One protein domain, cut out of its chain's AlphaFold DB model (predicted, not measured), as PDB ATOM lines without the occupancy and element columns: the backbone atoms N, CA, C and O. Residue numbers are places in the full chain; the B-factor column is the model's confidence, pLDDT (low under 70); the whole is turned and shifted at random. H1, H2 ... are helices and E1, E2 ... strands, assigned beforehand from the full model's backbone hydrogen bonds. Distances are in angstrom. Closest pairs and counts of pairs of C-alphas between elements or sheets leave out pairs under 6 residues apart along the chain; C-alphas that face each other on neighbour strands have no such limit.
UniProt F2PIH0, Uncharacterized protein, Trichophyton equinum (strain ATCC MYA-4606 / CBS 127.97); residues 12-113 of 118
ATOM      1  N   TYR A  12     263.172 347.649 132.815       93.69
ATOM      2  CA  TYR A  12     261.780 347.208 132.702       93.69
ATOM      3  C   TYR A  12     260.826 348.378 132.935       93.69
ATOM      4  O   TYR A  12     260.837 348.995 133.999       93.69
ATOM      5  N   ARG A  13     260.015 348.712 131.922       89.25
ATOM      6  CA  ARG A  13     259.002 349.777 132.011       89.25
ATOM      7  C   ARG A  13     257.599 349.204 132.175       89.25
ATOM      8  O   ARG A  13     257.227 348.250 131.493       89.25
ATOM      9  N   GLY A  14     256.798 349.872 133.003       91.19
ATOM     10  CA  GLY A  14     255.458 349.425 133.372       91.19
ATOM     11  C   GLY A  14     255.538 348.491 134.572       91.19
ATOM     12  O   GLY A  14     255.844 348.940 135.671       91.19
ATOM     13  N   ILE A  15     255.288 347.205 134.348       94.56
ATOM     14  CA  ILE A  15     255.370 346.171 135.384       94.56
ATOM     15  C   ILE A  15     256.850 345.855 135.638       94.56
ATOM     16  O   ILE A  15     257.578 345.487 134.710       94.56
ATOM     17  N   SER A  16     257.298 346.037 136.882       96.12
ATOM     18  CA  SER A  16     258.660 345.699 137.305       96.12
ATOM     19  C   SER A  16     258.846 344.180 137.393       96.12
ATOM     20  O   SER A  16     257.876 343.429 137.484       96.12
ATOM     21  N   LEU A  17     260.098 343.709 137.398       96.44
ATOM     22  CA  LEU A  17     260.379 342.289 137.642       96.44
ATOM     23  C   LEU A  17     259.921 341.839 139.032       96.44
ATOM     24  O   LEU A  17     259.456 340.717 139.177       96.44
ATOM     25  N   GLU A  18     260.004 342.719 140.029       97.06
ATOM     26  CA  GLU A  18     259.489 342.455 141.372       97.06
ATOM     27  C   GLU A  18     257.969 342.244 141.357       97.06
ATOM     28  O   GLU A  18     257.491 341.212 141.823       97.06
ATOM     29  N   ALA A  19     257.213 343.159 140.737       97.50
ATOM     30  CA  ALA A  19     255.763 343.029 140.605       97.50
ATOM     31  C   ALA A  19     255.381 341.778 139.798       97.50
ATOM     32  O   ALA A  19     254.464 341.050 140.169       97.50
ATOM     33  N   LEU A  20     256.129 341.477 138.732       98.31
ATOM     34  CA  LEU A  20     255.950 340.241 137.979       98.31
ATOM     35  C   LEU A  20     256.168 339.002 138.860       98.31
ATOM     36  O   LEU A  20     255.367 338.075 138.801       98.31
ATOM     37  N   GLY A  21     257.216 338.992 139.683       98.31
ATOM     38  CA  GLY A  21     257.503 337.890 140.598       98.31
ATOM     39  C   GLY A  21     256.408 337.695 141.646       98.31
ATOM     40  O   GLY A  21     256.041 336.559 141.938       98.31
ATOM     41  N   MET A  22     255.845 338.791 142.165       98.12
ATOM     42  CA  MET A  22     254.739 338.757 143.126       98.12
ATOM     43  C   MET A  22     253.426 338.254 142.517       98.12
ATOM     44  O   MET A  22     252.689 337.529 143.180       98.12
ATOM     45  N   GLU A  23     253.113 338.649 141.281       97.94
ATOM     46  CA  GLU A  23     251.805 338.376 140.668       97.94
ATOM     47  C   GLU A  23     251.769 337.095 139.819       97.94
ATOM     48  O   GLU A  23     250.741 336.423 139.773       97.94
ATOM     49  N   ALA A  24     252.866 336.760 139.136       97.94
ATOM     50  CA  ALA A  24     252.950 335.607 138.234       97.94
ATOM     51  C   ALA A  24     253.727 334.428 138.830       97.94
ATOM     52  O   ALA A  24     253.536 333.296 138.396       97.94
ATOM     53  N   GLY A  25     254.615 334.702 139.787       98.38
ATOM     54  CA  GLY A  25     255.565 333.745 140.344       98.38
ATOM     55  C   GLY A  25     257.015 334.148 140.072       98.38
ATOM     56  O   GLY A  25     257.373 334.605 138.982       98.38
ATOM     57  N   VAL A  26     257.875 333.947 141.073       98.38
ATOM     58  CA  VAL A  26     259.299 334.335 141.031       98.38
ATOM     59  C   VAL A  26     260.080 333.655 139.902       98.38
ATOM     60  O   VAL A  26     261.051 334.224 139.396       98.38
ATOM     61  N   GLY A  27     259.628 332.473 139.467       98.56
ATOM     62  CA  GLY A  27     260.185 331.772 138.314       98.56
ATOM     63  C   GLY A  27     260.081 332.607 137.038       98.56
ATOM     64  O   GLY A  27     261.086 332.822 136.368       98.56
ATOM     65  N   TYR A  28     258.918 333.210 136.762       98.62
ATOM     66  CA  TYR A  28     258.748 334.083 135.595       98.62
ATOM     67  C   TYR A  28     259.643 335.319 135.654       98.62
ATOM     68  O   TYR A  28     260.293 335.641 134.660       98.62
ATOM     69  N   SER A  29     259.720 336.010 136.797       98.50
ATOM     70  CA  SER A  29     260.608 337.175 136.918       98.50
ATOM     71  C   SER A  29     262.078 336.802 136.721       98.50
ATOM     72  O   SER A  29     262.796 337.525 136.032       98.50
ATOM     73  N   SER A  30     262.504 335.647 137.244       98.44
ATOM     74  CA  SER A  30     263.859 335.124 137.052       98.44
ATOM     75  C   SER A  30     264.128 334.782 135.584       98.44
ATOM     76  O   SER A  30     265.156 335.175 135.035       98.44
ATOM     77  N   THR A  31     263.196 334.101 134.910       98.69
ATOM     78  CA  THR A  31     263.304 333.798 133.477       98.69
ATOM     79  C   THR A  31     263.419 335.070 132.648       98.69
ATOM     80  O   THR A  31     264.259 335.148 131.754       98.69
ATOM     81  N   VAL A  32     262.593 336.080 132.932       98.44
ATOM     82  CA  VAL A  32     262.600 337.344 132.188       98.44
ATOM     83  C   VAL A  32     263.914 338.097 132.395       98.44
ATOM     84  O   VAL A  32     264.453 338.625 131.421       98.44
ATOM     85  N   ASP A  33     264.469 338.103 133.609       97.69
ATOM     86  CA  ASP A  33     265.779 338.702 133.883       97.69
ATOM     87  C   ASP A  33     266.904 338.003 133.099       97.69
ATOM     88  O   ASP A  33     267.633 338.634 132.327       97.69
ATOM     89  N   ILE A  34     266.975 336.670 133.193       97.50
ATOM     90  CA  ILE A  34     267.952 335.850 132.459       97.50
ATOM     91  C   ILE A  34     267.815 336.069 130.948       97.50
ATOM     92  O   ILE A  34     268.814 336.281 130.252       97.50
ATOM     93  N   ALA A  35     266.591 336.044 130.422       98.12
ATOM     94  CA  ALA A  35     266.332 336.277 129.010       98.12
ATOM     95  C   ALA A  35     266.771 337.688 128.595       98.12
ATOM     96  O   ALA A  35     267.464 337.837 127.590       98.12
ATOM     97  N   GLY A  36     266.440 338.716 129.384       97.38
ATOM     98  CA  GLY A  36     266.826 340.103 129.121       97.38
ATOM     99  C   GLY A  36     268.338 340.284 129.003       97.38
ATOM    100  O   GLY A  36     268.802 340.856 128.014       97.38
ATOM    101  N   ASN A  37     269.093 339.700 129.933       95.38
ATOM    102  CA  ASN A  37     270.560 339.720 129.937       95.38
ATOM    103  C   ASN A  37     271.169 339.000 128.718       95.38
ATOM    104  O   ASN A  37     272.217 339.394 128.202       95.38
ATOM    105  N   ASN A  38     270.530 337.939 128.219       96.50
ATOM    106  CA  ASN A  38     270.961 337.266 126.988       96.50
ATOM    107  C   ASN A  38     270.602 338.077 125.734       96.50
ATOM    108  O   ASN A  38     271.403 338.196 124.803       96.50
ATOM    109  N   ILE A  39     269.410 338.669 125.716       96.94
ATOM    110  CA  ILE A  39     268.886 339.435 124.585       96.94
ATOM    111  C   ILE A  39     269.687 340.712 124.361       96.94
ATOM    112  O   ILE A  39     269.983 341.027 123.212       96.94
ATOM    113  N   GLU A  40     270.068 341.440 125.410       94.25
ATOM    114  CA  GLU A  40     270.884 342.649 125.243       94.25
ATOM    115  C   GLU A  40     272.286 342.338 124.702       94.25
ATOM    116  O   GLU A  40     272.810 343.101 123.894       94.25
ATOM    117  N   LYS A  41     272.878 341.187 125.060       93.12
ATOM    118  CA  LYS A  41     274.168 340.746 124.505       93.12
ATOM    119  C   LYS A  41     274.036 340.410 123.023       93.12
ATOM    120  O   LYS A  41     274.873 340.809 122.219       93.12
ATOM    121  N   LYS A  42     272.956 339.711 122.658       94.50
ATOM    122  CA  LYS A  42     272.634 339.351 121.269       94.50
ATOM    123  C   LYS A  42     272.273 340.573 120.419       94.50
ATOM    124  O   LYS A  42     272.632 340.647 119.247       94.50
ATOM    125  N   PHE A  43     271.574 341.543 121.003       94.94
ATOM    126  CA  PHE A  43     271.115 342.765 120.352       94.94
ATOM    127  C   PHE A  43     271.450 343.995 121.214       94.94
ATOM    128  O   PHE A  43     270.559 344.526 121.878       94.94
ATOM    129  N   PRO A  44     272.681 344.540 121.137       93.44
ATOM    130  CA  PRO A  44     273.131 345.648 122.001       93.44
ATOM    131  C   PRO A  44     272.330 346.954 121.892       93.44
ATOM    132  O   PRO A  44     272.477 347.860 122.712       93.44
ATOM    133  N   VAL A  45     271.486 347.077 120.863       94.12
ATOM    134  CA  VAL A  45     270.546 348.196 120.691       94.12
ATOM    135  C   VAL A  45     269.312 348.090 121.588       94.12
ATOM    136  O   VAL A  45     268.577 349.070 121.706       94.12
ATOM    137  N   VAL A  46     269.052 346.917 122.173       96.56
ATOM    138  CA  VAL A  46     267.988 346.707 123.154       96.56
ATOM    139  C   VAL A  46     268.386 347.391 124.454       96.56
ATOM    140  O   VAL A  46     269.517 347.285 124.921       96.56
ATOM    141  N   VAL A  47     267.447 348.142 125.019       95.50
ATOM    142  CA  VAL A  47     267.649 348.867 126.281       95.50
ATOM    143  C   VAL A  47     266.483 348.699 127.245       95.50
ATOM    144  O   VAL A  47     266.597 349.078 128.405       95.50
ATOM    145  N   GLU A  48     265.352 348.186 126.758       96.50
ATOM    146  CA  GLU A  48     264.092 348.215 127.484       96.50
ATOM    147  C   GLU A  48     263.288 346.931 127.282       96.50
ATOM    148  O   GLU A  48     263.145 346.452 126.154       96.50
ATOM    149  N   GLY A  49     262.736 346.414 128.378       98.00
ATOM    150  CA  GLY A  49     261.785 345.312 128.428       98.00
ATOM    151  C   GLY A  49     260.411 345.824 128.860       98.00
ATOM    152  O   GLY A  49     260.302 346.683 129.735       98.00
ATOM    153  N   ARG A  50     259.341 345.317 128.248       98.12
ATOM    154  CA  ARG A  50     257.952 345.626 128.627       98.12
ATOM    155  C   ARG A  50     257.175 344.339 128.819       98.12
ATOM    156  O   ARG A  50     256.884 343.650 127.836       98.12
ATOM    157  N   VAL A  51     256.837 344.034 130.066       97.94
ATOM    158  CA  VAL A  51     255.939 342.935 130.431       97.94
ATOM    159  C   VAL A  51     254.513 343.340 130.044       97.94
ATOM    160  O   VAL A  51     254.065 344.432 130.383       97.94
ATOM    161  N   GLN A  52     253.817 342.500 129.276       95.19
ATOM    162  CA  GLN A  52     252.510 342.835 128.678       95.19
ATOM    163  C   GLN A  52     251.310 342.435 129.552       95.19
ATOM    164  O   GLN A  52     250.165 342.621 129.151       95.19
ATOM    165  N   GLY A  53     251.578 341.883 130.731       95.44
ATOM    166  CA  GLY A  53     250.602 341.425 131.711       95.44
ATOM    167  C   GLY A  53     251.242 340.387 132.626       95.44
ATOM    168  O   GLY A  53     252.204 339.731 132.232       95.44
ATOM    169  N   THR A  54     250.725 340.258 133.840       96.62
ATOM    170  CA  THR A  54     251.253 339.348 134.866       96.62
ATOM    171  C   THR A  54     250.541 338.010 134.903       96.62
ATOM    172  O   THR A  54     251.114 337.041 135.374       96.62
ATOM    173  N   LYS A  55     249.324 337.904 134.362       98.00
ATOM    174  CA  LYS A  55     248.599 336.631 134.323       98.00
ATOM    175  C   LYS A  55     249.244 335.662 133.314       98.00
ATOM    176  O   LYS A  55     249.197 335.952 132.108       98.00
ATOM    177  N   PRO A  56     249.785 334.510 133.758       98.25
ATOM    178  CA  PRO A  56     250.269 333.486 132.844       98.25
ATOM    179  C   PRO A  56     249.134 332.963 131.960       98.25
ATOM    180  O   PRO A  56     247.972 332.902 132.374       98.25
ATOM    181  N   HIS A  57     249.452 332.657 130.708       98.06
ATOM    182  CA  HIS A  57     248.471 332.211 129.723       98.06
ATOM    183  C   HIS A  57     249.112 331.331 128.658       98.06
ATOM    184  O   HIS A  57     250.314 331.384 128.431       98.06
ATOM    185  N   GLN A  58     248.290 330.587 127.925       98.31
ATOM    186  CA  GLN A  58     248.757 329.798 126.791       98.31
ATOM    187  C   GLN A  58     249.171 330.693 125.618       98.31
ATOM    188  O   GLN A  58     248.464 331.631 125.230       98.31
ATOM    189  N   SER A  59     250.297 330.350 124.998       97.00
ATOM    190  CA  SER A  59     250.837 331.064 123.848       97.00
ATOM    191  C   SER A  59     249.830 331.128 122.684       97.00
ATOM    192  O   SER A  59     249.223 330.144 122.247       97.00
ATOM    193  N   SER A  60     249.630 332.327 122.132       94.44
ATOM    194  CA  SER A  60     248.838 332.505 120.909       94.44
ATOM    195  C   SER A  60     249.646 332.269 119.633       94.44
ATOM    196  O   SER A  60     249.054 331.982 118.594       94.44
ATOM    197  N   LYS A  61     250.978 332.356 119.721       95.44
ATOM    198  CA  LYS A  61     251.915 332.254 118.590       95.44
ATOM    199  C   LYS A  61     252.482 330.857 118.380       95.44
ATOM    200  O   LYS A  61     252.869 330.531 117.267       95.44
ATOM    201  N   ASP A  62     252.531 330.065 119.442       94.94
ATOM    202  CA  ASP A  62     252.960 328.675 119.418       94.94
ATOM    203  C   ASP A  62     251.905 327.849 120.149       94.94
ATOM    204  O   ASP A  62     251.785 327.924 121.365       94.94
ATOM    205  N   LYS A  63     251.089 327.119 119.387       95.44
ATOM    206  CA  LYS A  63     250.020 326.263 119.924       95.44
ATOM    207  C   LYS A  63     250.518 324.877 120.338       95.44
ATOM    208  O   LYS A  63     249.765 324.109 120.951       95.44
ATOM    209  N   SER A  64     251.748 324.540 119.952       96.31
ATOM    210  CA  SER A  64     252.395 323.289 120.330       96.31
ATOM    211  C   SER A  64     252.980 323.379 121.735       96.31
ATOM    212  O   SER A  64     252.914 322.393 122.467       96.31
ATOM    213  N   ASP A  65     253.418 324.572 122.140       95.88
ATOM    214  CA  ASP A  65     253.806 324.852 123.515       95.88
ATOM    215  C   ASP A  65     252.603 324.748 124.460       95.88
ATOM    216  O   ASP A  65     251.553 325.352 124.227       95.88
ATOM    217  N   LYS A  66     252.744 323.924 125.501       96.50
ATOM    218  CA  LYS A  66     251.705 323.667 126.510       96.50
ATOM    219  C   LYS A  66     251.963 324.397 127.819       96.50
ATOM    220  O   LYS A  66     251.113 324.358 128.707       96.50
ATOM    221  N   LYS A  67     253.125 325.035 127.959       97.69
ATOM    222  CA  LYS A  67     253.466 325.790 129.158       97.69
ATOM    223  C   LYS A  67     252.741 327.129 129.145       97.69
ATOM    224  O   LYS A  67     252.509 327.724 128.092       97.69
ATOM    225  N   ASP A  68     252.380 327.595 130.334       98.50
ATOM    226  CA  ASP A  68     251.910 328.962 130.488       98.50
ATOM    227  C   ASP A  68     253.076 329.937 130.345       98.50
ATOM    228  O   ASP A  68     254.217 329.652 130.718       98.50
ATOM    229  N   VAL A  69     252.773 331.093 129.761       98.69
ATOM    230  CA  VAL A  69     253.758 332.105 129.409       98.69
ATOM    231  C   VAL A  69     253.394 333.465 129.975       98.69
ATOM    232  O   VAL A  69     252.222 333.845 130.056       98.69
ATOM    233  N   VAL A  70     254.426 334.254 130.246       98.50
ATOM    234  CA  VAL A  70     254.332 335.711 130.321       98.50
ATOM    235  C   VAL A  70     254.973 336.308 129.072       98.50
ATOM    236  O   VAL A  70     256.066 335.922 128.652       98.50
ATOM    237  N   THR A  71     254.281 337.263 128.454       98.44
ATOM    238  CA  THR A  71     254.751 337.908 127.224       98.44
ATOM    239  C   THR A  71     255.551 339.166 127.551       98.44
ATOM    240  O   THR A  71     255.027 340.096 128.169       98.44
ATOM    241  N   VAL A  72     256.795 339.248 127.066       98.50
ATOM    242  CA  VAL A  72     257.669 340.419 127.262       98.50
ATOM    243  C   VAL A  72     258.219 340.909 125.930       98.50
ATOM    244  O   VAL A  72     258.811 340.154 125.163       98.50
ATOM    245  N   GLY A  73     258.010 342.187 125.613       98.44
ATOM    246  CA  GLY A  73     258.603 342.821 124.434       98.44
ATOM    247  C   GLY A  73     259.934 343.492 124.764       98.44
ATOM    248  O   GLY A  73     260.023 344.160 125.785       98.44
ATOM    249  N   TYR A  74     260.917 343.389 123.870       98.38
ATOM    250  CA  TYR A  74     262.221 344.043 124.012       98.38
ATOM    251  C   TYR A  74     262.418 345.110 122.939       98.38
ATOM    252  O   TYR A  74     262.172 344.871 121.748       98.38
ATOM    253  N   TYR A  75     262.851 346.293 123.364       98.31
ATOM    254  CA  TYR A  75     262.800 347.522 122.585       98.31
ATOM    255  C   TYR A  75     264.135 348.262 122.583       98.31
ATOM    256  O   TYR A  75     264.923 348.200 123.530       98.31
ATOM    257  N   THR A  76     264.364 349.002 121.501       97.12
ATOM    258  CA  THR A  76     265.432 349.999 121.427       97.12
ATOM    259  C   THR A  76     265.067 351.261 122.203       97.12
ATOM    260  O   THR A  76     263.899 351.495 122.510       97.12
ATOM    261  N   ALA A  77     266.049 352.139 122.432       94.75
ATOM    262  CA  ALA A  77     265.825 353.441 123.073       94.75
ATOM    263  C   ALA A  77     264.808 354.333 122.334       94.75
ATOM    264  O   ALA A  77     264.189 355.200 122.940       94.75
ATOM    265  N   LYS A  78     264.606 354.110 121.028       95.56
ATOM    266  CA  LYS A  78     263.612 354.822 120.208       95.56
ATOM    267  C   LYS A  78     262.226 354.160 120.235       95.56
ATOM    268  O   LYS A  78     261.351 354.547 119.470       95.56
ATOM    269  N   GLY A  79     262.031 353.127 121.056       96.44
ATOM    270  CA  GLY A  79     260.768 352.392 121.149       96.44
ATOM    271  C   GLY A  79     260.517 351.414 119.999       96.44
ATOM    272  O   GLY A  79     259.403 350.913 119.856       96.44
ATOM    273  N   THR A  80     261.520 351.096 119.174       98.12
ATOM    274  CA  THR A  80     261.375 350.052 118.148       98.12
ATOM    275  C   THR A  80     261.453 348.681 118.803       98.12
ATOM    276  O   THR A  80     262.470 348.344 119.406       98.12
ATOM    277  N   ARG A  81     260.411 347.858 118.655       98.44
ATOM    278  CA  ARG A  81     260.434 346.469 119.132       98.44
ATOM    279  C   ARG A  81     261.411 345.651 118.298       98.44
ATOM    280  O   ARG A  81     261.250 345.588 117.084       98.44
ATOM    281  N   ILE A  82     262.369 344.992 118.936       98.62
ATOM    282  CA  ILE A  82     263.286 344.048 118.286       98.62
ATOM    283  C   ILE A  82     262.676 342.654 118.301       98.62
ATOM    284  O   ILE A  82     262.519 342.042 117.242       98.62
ATOM    285  N   LEU A  83     262.226 342.191 119.464       98.62
ATOM    286  CA  LEU A  83     261.588 340.888 119.610       98.62
ATOM    287  C   LEU A  83     260.570 340.877 120.746       98.62
ATOM    288  O   LEU A  83     260.391 341.851 121.477       98.62
ATOM    289  N   THR A  84     259.856 339.771 120.853       98.50
ATOM    290  CA  THR A  84     259.041 339.420 122.014       98.50
ATOM    291  C   THR A  84     259.461 338.040 122.476       98.50
ATOM    292  O   THR A  84     259.718 337.197 121.619       98.50
ATOM    293  N   ILE A  85     259.507 337.806 123.781       98.62
ATOM    294  CA  ILE A  85     259.589 336.456 124.323       98.62
ATOM    295  C   ILE A  85     258.253 336.029 124.897       98.62
ATOM    296  O   ILE A  85     257.476 336.861 125.376       98.62
ATOM    297  N   HIS A  86     258.034 334.727 124.866       98.75
ATOM    298  CA  HIS A  86     257.145 334.044 125.786       98.75
ATOM    299  C   HIS A  86     258.036 333.347 126.818       98.75
ATOM    300  O   HIS A  86     258.812 332.466 126.454       98.75
ATOM    301  N   ALA A  87     258.002 333.830 128.059       98.69
ATOM    302  CA  ALA A  87     258.802 333.313 129.164       98.69
ATOM    303  C   ALA A  87     257.988 332.299 129.964       98.69
ATOM    304  O   ALA A  87     256.854 332.604 130.333       98.69
ATOM    305  N   HIS A  88     258.576 331.142 130.250       98.69
ATOM    306  CA  HIS A  88     258.020 330.128 131.139       98.69
ATOM    307  C   HIS A  88     258.514 330.335 132.570       98.69
ATOM    308  O   HIS A  88     259.534 330.984 132.809       98.69
ATOM    309  N   GLU A  89     257.817 329.737 133.529       98.38
ATOM    310  CA  GLU A  89     258.220 329.785 134.936       98.38
ATOM    311  C   GLU A  89     259.547 329.053 135.205       98.38
ATOM    312  O   GLU A  89     260.278 329.395 136.127       98.38
ATOM    313  N   ASP A  90     259.885 328.063 134.378       98.12
ATOM    314  CA  ASP A  90     260.975 327.107 134.606       98.12
ATOM    315  C   ASP A  90     262.357 327.552 134.096       98.12
ATOM    316  O   ASP A  90     263.270 326.735 133.968       98.12
ATOM    317  N   GLY A  91     262.527 328.834 133.771       98.00
ATOM    318  CA  GLY A  91     263.777 329.366 133.228       98.00
ATOM    319  C   GLY A  91     263.900 329.292 131.705       98.00
ATOM    320  O   GLY A  91     264.878 329.805 131.161       98.00
ATOM    321  N   THR A  92     262.940 328.690 130.992       98.50
ATOM    322  CA  THR A  92     262.967 328.608 129.521       98.50
ATOM    323  C   THR A  92     262.134 329.706 128.855       98.50
ATOM    324  O   THR A  92     261.162 330.205 129.417       98.50
ATOM    325  N   TRP A  93     262.493 330.108 127.631       98.62
ATOM    326  CA  TRP A  93     261.708 331.067 126.846       98.62
ATOM    327  C   TRP A  93     261.809 330.802 125.345       98.62
ATOM    328  O   TRP A  93     262.767 330.193 124.864       98.62
ATOM    329  N   VAL A  94     260.836 331.321 124.595       98.44
ATOM    330  CA  VAL A  94     260.818 331.290 123.124       98.44
ATOM    331  C   VAL A  94     260.866 332.713 122.574       98.44
ATOM    332  O   VAL A  94     260.104 333.578 123.005       98.44
ATOM    333  N   GLU A  95     261.750 332.968 121.605       98.31
ATOM    334  CA  GLU A  95     261.913 334.275 120.956       98.31
ATOM    335  C   GLU A  95     261.103 334.399 119.657       98.31
ATOM    336  O   GLU A  95     261.202 333.581 118.746       98.31
ATOM    337  N   PHE A  96     260.395 335.518 119.506       98.31
ATOM    338  CA  PHE A  96     259.683 335.899 118.288       98.31
ATOM    339  C   PHE A  96     260.218 337.235 117.763       98.31
ATOM    340  O   PHE A  96     259.861 338.310 118.259       98.31
ATOM    341  N   LEU A  97     261.068 337.180 116.734       98.31
ATOM    342  CA  LEU A  97     261.642 338.376 116.112       98.31
ATOM    343  C   LEU A  97     260.578 339.204 115.385       98.31
ATOM    344  O   LEU A  97     259.801 338.700 114.570       98.31
ATOM    345  N   SER A  98     260.608 340.514 115.615       98.44
ATOM    346  CA  SER A  98     259.878 341.474 114.788       98.44
ATOM    347  C   SER A  98     260.529 341.623 113.405       98.44
ATOM    348  O   SER A  98     261.642 341.150 113.171       98.44
ATOM    349  N   ARG A  99     259.889 342.371 112.496       98.19
ATOM    350  CA  ARG A  99     260.507 342.748 111.213       98.19
ATOM    351  C   ARG A  99     261.847 343.471 111.406       98.19
ATOM    352  O   ARG A  99     262.817 343.130 110.738       98.19
ATOM    353  N   ALA A 100     261.904 344.424 112.337       98.06
ATOM    354  CA  ALA A 100     263.132 345.150 112.654       98.06
ATOM    355  C   ALA A 100     264.200 344.222 113.254       98.06
ATOM    356  O   ALA A 100     265.365 344.305 112.879       98.06
ATOM    357  N   GLY A 101     263.798 343.289 114.122       98.00
ATOM    358  CA  GLY A 101     264.699 342.293 114.701       98.00
ATOM    359  C   GLY A 101     265.288 341.341 113.662       98.00
ATOM    360  O   GLY A 101     266.486 341.084 113.693       98.00
ATOM    361  N   LYS A 102     264.485 340.877 112.696       98.12
ATOM    362  CA  LYS A 102     264.971 340.052 111.575       98.12
ATOM    363  C   LYS A 102     265.999 340.803 110.724       98.12
ATOM    364  O   LYS A 102     267.053 340.252 110.424       98.12
ATOM    365  N   ALA A 103     265.719 342.063 110.380       96.94
ATOM    366  CA  ALA A 103     266.646 342.897 109.612       96.94
ATOM    367  C   ALA A 103     267.961 343.147 110.370       96.94
ATOM    368  O   ALA A 103     269.044 343.043 109.794       96.94
ATOM    369  N   LEU A 104     267.872 343.421 111.675       95.56
ATOM    370  CA  LEU A 104     269.042 343.587 112.531       95.56
ATOM    371  C   LEU A 104     269.875 342.304 112.591       95.56
ATOM    372  O   LEU A 104     271.081 342.370 112.370       95.56
ATOM    373  N   LEU A 105     269.250 341.149 112.829       95.62
ATOM    374  CA  LEU A 105     269.948 339.864 112.898       95.62
ATOM    375  C   LEU A 105     270.709 339.558 111.599       95.62
ATOM    376  O   LEU A 105     271.891 339.228 111.655       95.62
ATOM    377  N   ALA A 106     270.071 339.756 110.442       94.31
ATOM    378  CA  ALA A 106     270.722 339.581 109.144       94.31
ATOM    379  C   ALA A 106     271.950 340.501 108.985       94.31
ATOM    380  O   ALA A 106     272.993 340.075 108.490       94.31
ATOM    381  N   SER A 107     271.861 341.750 109.457       91.25
ATOM    382  CA  SER A 107     272.986 342.693 109.405       91.25
ATOM    383  C   SER A 107     274.154 342.311 110.323       91.25
ATOM    384  O   SER A 107     275.305 342.595 109.993       91.25
ATOM    385  N   LEU A 108     273.878 341.674 111.467       87.25
ATOM    386  CA  LEU A 108     274.909 341.198 112.394       87.25
ATOM    387  C   LEU A 108     275.647 339.989 111.806       87.25
ATOM    388  O   LEU A 108     276.874 339.972 111.793       87.25
ATOM    389  N   GLN A 109     274.911 339.043 111.216       84.56
ATOM    390  CA  GLN A 109     275.480 337.861 110.558       84.56
ATOM    391  C   GLN A 109     276.328 338.224 109.326       84.56
ATOM    392  O   GLN A 109     277.404 337.664 109.122       84.56
ATOM    393  N   GLY A 110     275.900 339.214 108.535       74.44
ATOM    394  CA  GLY A 110     276.691 339.712 107.403       74.44
ATOM    395  C   GLY A 110     278.027 340.349 107.813       74.44
ATOM    396  O   GLY A 110     278.990 340.311 107.048       74.44
ATOM    397  N   LYS A 111     278.122 340.899 109.031       62.84
ATOM    398  CA  LYS A 111     279.365 341.486 109.561       62.84
ATOM    399  C   LYS A 111     280.356 340.434 110.055       62.84
ATOM    400  O   LYS A 111     281.552 340.608 109.838       62.84
ATOM    401  N   GLU A 112     279.884 339.342 110.654       59.94
ATOM    402  CA  GLU A 112     280.747 338.221 111.067       59.94
ATOM    403  C   GLU A 112     281.375 337.500 109.865       59.94
ATOM    404  O   GLU A 112     282.537 337.102 109.918       59.94
ATOM    405  N   GLY A 113     280.649 337.395 108.744       57.31
ATOM    406  CA  GLY A 113     281.188 336.841 107.497       57.31
ATOM    407  C   GLY A 113     282.286 337.701 106.858       57.31
ATOM    408  O   GLY A 113     283.209 337.166 106.251       57.31
TER     409      GLY A 113
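This is residues 12 to 113 of the 118 residues of an uncharacterized protein of Trichophyton equinum (strain ATCC MYA-4606 / CBS 127.97) (UniProt F2PIH0). A strongly twisted sheet of four antiparallel strands, E1 to E4, is covered on one face by the long helix H2, and H1 folds back against the start of H2 as a helical hairpin. H3 follows E4 and packs on E3 with its residues 99 to 105, then runs on away from the sheet as an arm. The printed part has 102 residues with three named helices and four named strands, in the order H1 H2 E1 E2 E3 E4 H3, and its class is mixed, helices and strands. The sheet runs E1 E2 E3 E4 in order. The whole is compact, with a radius of gyration of the C-alphas of 13.6 A and spans of 42 by 29 by 19 A.

The sheet consists of E1, residues 46 to 51, E2, residues 68 to 76, E3, residues 81 to 87, and E4, residues 93 to 97. It is a meander, each strand the antiparallel neighbour of the one before, and each neighbour pair is a hairpin. Between E1 and E2, N 50 and O 73 are 2.8 A apart, within hydrogen-bond range. Between E2 and E3, N 72 and O 85 are within range at 3.0 A, and between E3 and E4, N 96 and O 84 at 2.8 A. Outside the named strands, residues 57 to 58 pair antiparallel with residues 68 to 69 of E2. H2, residues 26 to 42, is on the sheet, helix on one face in two layers; its closest C-alphas to E3 are those of Thr 31 and Ala 87, 6.3 A. H1, residues 17 to 24, only grazes the sheet. H1 and H2 touch, through residues 26 to 33 of H2 alone, closest at the C-alphas of Gly 21 and Ser 29, 4.9 A; they run opposite ways at a steep tilt of 44 degrees. H3, residues 99 to 113, is on the same face as H2 at a height over the sheet of 7.9 A, over none of the strands. Its closest C-alphas to E3 are those of Gly 101 and Ile 82, 4.2 A. H3 is apart from H1 and H2. Every O i to N i+4 pair is within hydrogen-bond range in H1 and H3, and 12 of 13 are in H2.

E2, the longest strand, measures 26.6 A from first to last C-alpha, E3 16.6 A, E1 14.6 A and E4 13.0 A. H2 measures 24.4 A, H3 21.8 A and H1 10.0 A. H1 begins at C-alpha 17 (260.379, 342.289, 137.642), E2 begins at C-alpha 68 (251.910, 328.962, 130.488), and H3 ends at C-alpha 113 (281.188, 336.841, 107.497).

The C-alphas farthest apart are those of Met 22 and Gly 113, 44.4 A. The printed part has no cut. The link from E1 to E2, residues 52 to 67, is long; the other links are tight. Mean pLDDT of the printed part is 95.5, and residues 111 to 113 of H3 are under 70.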